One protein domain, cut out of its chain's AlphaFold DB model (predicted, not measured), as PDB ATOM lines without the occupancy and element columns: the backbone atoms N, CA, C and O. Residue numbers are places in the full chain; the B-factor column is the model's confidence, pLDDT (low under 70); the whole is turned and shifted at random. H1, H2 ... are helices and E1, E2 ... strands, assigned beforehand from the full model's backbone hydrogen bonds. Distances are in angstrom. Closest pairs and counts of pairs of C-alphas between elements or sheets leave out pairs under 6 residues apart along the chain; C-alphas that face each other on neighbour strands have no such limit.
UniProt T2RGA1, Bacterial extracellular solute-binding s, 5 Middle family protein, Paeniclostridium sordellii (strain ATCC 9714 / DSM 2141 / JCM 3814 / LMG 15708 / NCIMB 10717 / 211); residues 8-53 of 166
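This is residues 8 to 53 of the 166 residues of the protein "Bacterial extracellular solute-binding s, 5 Middle family protein" of Paeniclostridium sordellii (strain ATCC 9714 / DSM 2141 / JCM 3814 / LMG 15708 / NCIMB 10717 / 211) (UniProt T2RGA1). With little regular structure, this is a loose, open chain with one small hairpin, E1 and E2, from which two arms lead away, one through residues 12 to 22 to the short helix H1 and the other through residues 34 to 41 to the short helix H2, the two helices apart from each other. Residues 37 to 53, with H2 among them, stand free. The printed part has 46 residues, 15 of them in named elements, in the order H1, E1, E2, H2; the sheet E1 - E2 is antiparallel and the class mixed. It is loose, with a radius of gyration of the C-alphas of 12.0 A and spans of 28 by 25 by 21 A.

E1, residues 23 to 25, measures 7.0 A from C-alpha 23 at (17.351, -45.808, -43.245). E2, residues 31 to 33, measures 6.5 A. H1, residues 8 to 11, measures 5.2 A. H2, residues 42 to 46, measures 6.5 A and ends at C-alpha 46 (16.694, -52.427, -54.208).

The hairpin strands E1 and E2 run at 163 degrees, with N 32 and O 24 within hydrogen-bond range at 2.8 A. H1 and H2 are apart. In H2 the O i to N i+4 pair is within hydrogen-bond range; H1 is too short for one.

C-alphas 14 and 29 are farthest apart, 30.7 A. The link H1 to E1 is long. The printed part has no cut, and no printed residue is under 70 in pLDDT.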
ATOM      1  N   GLU A   8      14.192 -55.927 -38.083       96.62
ATOM      2  CA  GLU A   8      13.575 -57.078 -37.405       96.62
ATOM      3  C   GLU A   8      12.777 -56.651 -36.178       96.62
ATOM      4  O   GLU A   8      11.608 -57.005 -36.052       96.62
ATOM      5  N   ASN A   9      13.398 -55.864 -35.293       96.88
ATOM      6  CA  ASN A   9      12.782 -55.429 -34.044       96.88
ATOM      7  C   ASN A   9      11.527 -54.589 -34.294       96.88
ATOM      8  O   ASN A   9      10.551 -54.749 -33.564       96.88
ATOM      9  N   TYR A  10      11.550 -53.730 -35.317       96.44
ATOM     10  CA  TYR A  10      10.376 -52.966 -35.728       96.44
ATOM     11  C   TYR A  10       9.271 -53.889 -36.259       96.44
ATOM     12  O   TYR A  10       8.134 -53.825 -35.801       96.44
ATOM     13  N   ASN A  11       9.610 -54.811 -37.169       95.56
ATOM     14  CA  ASN A  11       8.626 -55.699 -37.791       95.56
ATOM     15  C   ASN A  11       7.925 -56.629 -36.787       95.56
ATOM     16  O   ASN A  11       6.726 -56.862 -36.898       95.56
ATOM     17  N   ILE A  12       8.654 -57.157 -35.800       96.50
ATOM     18  CA  ILE A  12       8.083 -58.052 -34.779       96.50
ATOM     19  C   ILE A  12       7.499 -57.302 -33.571       96.50
ATOM     20  O   ILE A  12       7.131 -57.933 -32.582       96.50
ATOM     21  N   GLY A  13       7.447 -55.966 -33.614       96.69
ATOM     22  CA  GLY A  13       6.838 -55.142 -32.568       96.69
ATOM     23  C   GLY A  13       7.644 -55.029 -31.270       96.69
ATOM     24  O   GLY A  13       7.101 -54.603 -30.255       96.69
ATOM     25  N   LYS A  14       8.941 -55.372 -31.273       97.19
ATOM     26  CA  LYS A  14       9.839 -55.083 -30.133       97.19
ATOM     27  C   LYS A  14      10.095 -53.581 -29.971       97.19
ATOM     28  O   LYS A  14      10.467 -53.141 -28.888       97.19
ATOM     29  N   THR A  15       9.917 -52.808 -31.039       96.38
ATOM     30  CA  THR A  15       9.895 -51.342 -31.037       96.38
ATOM     31  C   THR A  15       8.857 -50.852 -32.041       96.38
ATOM     32  O   THR A  15       8.610 -51.515 -33.045       96.38
ATOM     33  N   THR A  16       8.263 -49.692 -31.779       96.06
ATOM     34  CA  THR A  16       7.372 -48.978 -32.708       96.06
ATOM     35  C   THR A  16       8.007 -47.698 -33.254       96.06
ATOM     36  O   THR A  16       7.394 -47.001 -34.059       96.06
ATOM     37  N   ASP A  17       9.233 -47.372 -32.833       95.94
ATOM     38  CA  ASP A  17       9.959 -46.202 -33.318       95.94
ATOM     39  C   ASP A  17      10.601 -46.503 -34.675       95.94
ATOM     40  O   ASP A  17      11.583 -47.248 -34.764       95.94
ATOM     41  N   SER A  18      10.067 -45.909 -35.740       93.25
ATOM     42  CA  SER A  18      10.609 -46.058 -37.091       93.25
ATOM     43  C   SER A  18      12.002 -45.439 -37.246       93.25
ATOM     44  O   SER A  18      12.754 -45.884 -38.111       93.25
ATOM     45  N   ASN A  19      12.405 -44.498 -36.378       95.06
ATOM     46  CA  ASN A  19      13.759 -43.929 -36.393       95.06
ATOM     47  C   ASN A  19      14.831 -44.929 -35.936       95.06
ATOM     48  O   ASN A  19      16.022 -44.696 -36.139       95.06
ATOM     49  N   SER A  20      14.425 -46.051 -35.331       95.50
ATOM     50  CA  SER A  20      15.337 -47.149 -34.998       95.50
ATOM     51  C   SER A  20      15.769 -47.970 -36.221       95.50
ATOM     52  O   SER A  20      16.721 -48.747 -36.133       95.50
ATOM     53  N   ILE A  21      15.095 -47.797 -37.365       97.12
ATOM     54  CA  ILE A  21      15.443 -48.449 -38.627       97.12
ATOM     55  C   ILE A  21      16.612 -47.693 -39.266       97.12
ATOM     56  O   ILE A  21      16.595 -46.472 -39.384       97.12
ATOM     57  N   GLY A  22      17.629 -48.423 -39.722       96.94
ATOM     58  CA  GLY A  22      18.844 -47.882 -40.334       96.94
ATOM     59  C   GLY A  22      18.659 -47.295 -41.736       96.94
ATOM     60  O   GLY A  22      19.470 -47.590 -42.605       96.94
ATOM     61  N   ILE A  23      17.612 -46.506 -41.981       96.38
ATOM     62  CA  ILE A  23      17.351 -45.808 -43.245       96.38
ATOM     63  C   ILE A  23      17.231 -44.317 -42.943       96.38
ATOM     64  O   ILE A  23      16.425 -43.916 -42.106       96.38
ATOM     65  N   LYS A  24      18.015 -43.486 -43.631       96.75
ATOM     66  CA  LYS A  24      18.015 -42.039 -43.417       96.75
ATOM     67  C   LYS A  24      18.139 -41.282 -44.733       96.75
ATOM     68  O   LYS A  24      19.097 -41.479 -45.473       96.75
ATOM     69  N   ALA A  25      17.210 -40.364 -44.991       97.12
ATOM     70  CA  ALA A  25      17.408 -39.332 -46.004       97.12
ATOM     71  C   ALA A  25      18.409 -38.302 -45.458       97.12
ATOM     72  O   ALA A  25      18.154 -37.662 -44.435       97.12
ATOM     73  N   ILE A  26      19.575 -38.193 -46.092       98.00
ATOM     74  CA  ILE A  26      20.593 -37.193 -45.737       98.00
ATOM     75  C   ILE A  26      20.220 -35.836 -46.343       98.00
ATOM     76  O   ILE A  26      20.399 -34.800 -45.706       98.00
ATOM     77  N   ASP A  27      19.641 -35.869 -47.543       97.69
ATOM     78  CA  ASP A  27      19.054 -34.742 -48.258       97.69
ATOM     79  C   ASP A  27      17.960 -35.253 -49.224       97.69
ATOM     80  O   ASP A  27      17.552 -36.414 -49.153       97.69
ATOM     81  N   ASN A  28      17.470 -34.395 -50.126       97.25
ATOM     82  CA  ASN A  28      16.379 -34.717 -51.057       97.25
ATOM     83  C   ASN A  28      16.715 -35.815 -52.087       97.25
ATOM     84  O   ASN A  28      15.795 -36.384 -52.674       97.25
ATOM     85  N   TYR A  29      17.996 -36.087 -52.338       97.56
ATOM     86  CA  TYR A  29      18.473 -37.006 -53.374       97.56
ATOM     87  C   TYR A  29      19.513 -38.021 -52.865       97.56
ATOM     88  O   TYR A  29      19.989 -38.843 -53.648       97.56
ATOM     89  N   THR A  30      19.824 -38.016 -51.564       97.88
ATOM     90  CA  THR A  30      20.787 -38.928 -50.931       97.88
ATOM     91  C   THR A  30      20.129 -39.754 -49.825       97.88
ATOM     92  O   THR A  30      19.676 -39.218 -48.810       97.88
ATOM     93  N   LEU A  31      20.140 -41.081 -49.987       97.38
ATOM     94  CA  LEU A  31      19.661 -42.047 -48.994       97.38
ATOM     95  C   LEU A  31      20.838 -42.834 -48.401       97.38
ATOM     96  O   LEU A  31      21.577 -43.495 -49.126       97.38
ATOM     97  N   GLU A  32      20.987 -42.801 -47.078       97.38
ATOM     98  CA  GLU A  32      21.902 -43.663 -46.326       97.38
ATOM     99  C   GLU A  32      21.145 -44.894 -45.811       97.38
ATOM    100  O   GLU A  32      20.097 -44.765 -45.171       97.38
ATOM    101  N   VAL A  33      21.695 -46.090 -46.046       97.31
ATOM    102  CA  VAL A  33      21.174 -47.349 -45.496       97.31
ATOM    103  C   VAL A  33      22.268 -48.080 -44.721       97.31
ATOM    104  O   VAL A  33      23.332 -48.383 -45.256       97.31
ATOM    105  N   LYS A  34      21.995 -48.391 -43.452       97.38
ATOM    106  CA  LYS A  34      22.876 -49.150 -42.559       97.38
ATOM    107  C   LYS A  34      22.431 -50.603 -42.486       97.38
ATOM    108  O   LYS A  34      21.276 -50.901 -42.176       97.38
ATOM    109  N   LEU A  35      23.376 -51.506 -42.722       97.44
ATOM    110  CA  LEU A  35      23.151 -52.949 -42.715       97.44
ATOM    111  C   LEU A  35      23.761 -53.594 -41.468       97.44
ATOM    112  O   LEU A  35      24.789 -53.144 -40.968       97.44
ATOM    113  N   ASN A  36      23.150 -54.679 -40.992       96.75
ATOM    114  CA  ASN A  36      23.644 -55.458 -39.847       96.75
ATOM    115  C   ASN A  36      24.971 -56.178 -40.146       96.75
ATOM    116  O   ASN A  36      25.687 -56.586 -39.234       96.75
ATOM    117  N   ARG A  37      25.272 -56.385 -41.430       95.69
ATOM    118  CA  ARG A  37      26.442 -57.103 -41.950       95.69
ATOM    119  C   ARG A  37      26.654 -56.743 -43.425       95.69
ATOM    120  O   ARG A  37      25.736 -56.200 -44.042       95.69
ATOM    121  N   PRO A  38      27.801 -57.088 -44.030       96.06
ATOM    122  CA  PRO A  38      27.959 -57.025 -45.480       96.06
ATOM    123  C   PRO A  38      26.910 -57.885 -46.206       96.06
ATOM    124  O   PRO A  38      26.739 -59.064 -45.887       96.06
ATOM    125  N   VAL A  39      26.217 -57.299 -47.189       95.94
ATOM    126  CA  VAL A  39      25.204 -57.975 -48.018       95.94
ATOM    127  C   VAL A  39      25.485 -57.702 -49.490       95.94
ATOM    128  O   VAL A  39      25.075 -56.687 -50.045       95.94
ATOM    129  N   ASN A  40      26.182 -58.634 -50.138       96.00
ATOM    130  CA  ASN A  40      26.681 -58.468 -51.510       96.00
ATOM    131  C   ASN A  40      25.582 -58.372 -52.582       96.00
ATOM    132  O   ASN A  40      25.878 -58.024 -53.715       96.00
ATOM    133  N   TYR A  41      24.340 -58.721 -52.244       93.62
ATOM    134  CA  TYR A  41      23.177 -58.673 -53.137       93.62
ATOM    135  C   TYR A  41      22.223 -57.513 -52.800       93.62
ATOM    136  O   TYR A  41      21.070 -57.522 -53.231       93.62
ATOM    137  N   PHE A  42      22.659 -56.548 -51.980       94.69
ATOM    138  CA  PHE A  42      21.805 -55.452 -51.517       94.69
ATOM    139  C   PHE A  42      21.296 -54.571 -52.668       94.69
ATOM    140  O   PHE A  42      20.131 -54.188 -52.678       94.69
ATOM    141  N   ASP A  43      22.126 -54.327 -53.680       93.44
ATOM    142  CA  ASP A  43      21.749 -53.651 -54.925       93.44
ATOM    143  C   ASP A  43      20.579 -54.351 -55.636       93.44
ATOM    144  O   ASP A  43      19.607 -53.711 -56.037       93.44
ATOM    145  N   ARG A  44      20.609 -55.685 -55.707       93.88
ATOM    146  CA  ARG A  44      19.518 -56.485 -56.272       93.88
ATOM    147  C   ARG A  44      18.266 -56.422 -55.408       93.88
ATOM    148  O   ARG A  44      17.171 -56.397 -55.963       93.88
ATOM    149  N   LEU A  45      18.388 -56.334 -54.081       93.19
ATOM    150  CA  LEU A  45      17.220 -56.113 -53.218       93.19
ATOM    151  C   LEU A  45      16.525 -54.793 -53.555       93.19
ATOM    152  O   LEU A  45      15.302 -54.766 -53.600       93.19
ATOM    153  N   MET A  46      17.277 -53.732 -53.860       93.62
ATOM    154  CA  MET A  46      16.694 -52.427 -54.208       93.62
ATOM    155  C   MET A  46      15.913 -52.437 -55.533       93.62
ATOM    156  O   MET A  46      15.124 -51.529 -55.780       93.62
ATOM    157  N   SER A  47      16.074 -53.472 -56.366       94.88
ATOM    158  CA  SER A  47      15.224 -53.702 -57.545       94.88
ATOM    159  C   SER A  47      13.933 -54.483 -57.256       94.88
ATOM    160  O   SER A  47      13.096 -54.626 -58.145       94.88
ATOM    161  N   PHE A  48      13.745 -54.995 -56.034       95.00
ATOM    162  CA  PHE A  48      12.559 -55.767 -55.668       95.00
ATOM    163  C   PHE A  48      11.395 -54.834 -55.271       95.00
ATOM    164  O   PHE A  48      11.626 -53.885 -54.517       95.00
ATOM    165  N   PRO A  49      10.136 -55.094 -55.692       95.44
ATOM    166  CA  PRO A  49       9.037 -54.127 -55.555       95.44
ATOM    167  C   PRO A  49       8.744 -53.622 -54.139       95.44
ATOM    168  O   PRO A  49       8.292 -52.495 -53.976       95.44
ATOM    169  N   VAL A  50       9.030 -54.413 -53.098       93.38
ATOM    170  CA  VAL A  50       8.816 -53.989 -51.698       93.38
ATOM    171  C   VAL A  50       9.739 -52.844 -51.262       93.38
ATOM    172  O   VAL A  50       9.479 -52.215 -50.242       93.38
ATOM    173  N   PHE A  51      10.807 -52.571 -52.019       94.69
ATOM    174  CA  PHE A  51      11.720 -51.447 -51.801       94.69
ATOM    175  C   PHE A  51      11.396 -50.230 -52.677       94.69
ATOM    176  O   PHE A  51      12.088 -49.215 -52.594       94.69
ATOM    177  N   PHE A  52      10.359 -50.296 -53.519       96.44
ATOM    178  CA  PHE A  52       9.985 -49.159 -54.355       96.44
ATOM    179  C   PHE A  52       9.450 -48.001 -53.504       96.44
ATOM    180  O   PHE A  52       8.702 -48.222 -52.545       96.44
ATOM    181  N   PRO A  53       9.808 -46.752 -53.853       96.81
ATOM    182  CA  PRO A  53       9.429 -45.591 -53.066       96.81
ATOM    183  C   PRO A  53       7.917 -45.378 -53.096       96.81
ATOM    184  O   PRO A  53       7.248 -45.649 -54.093       96.81
TER     185      PRO A  53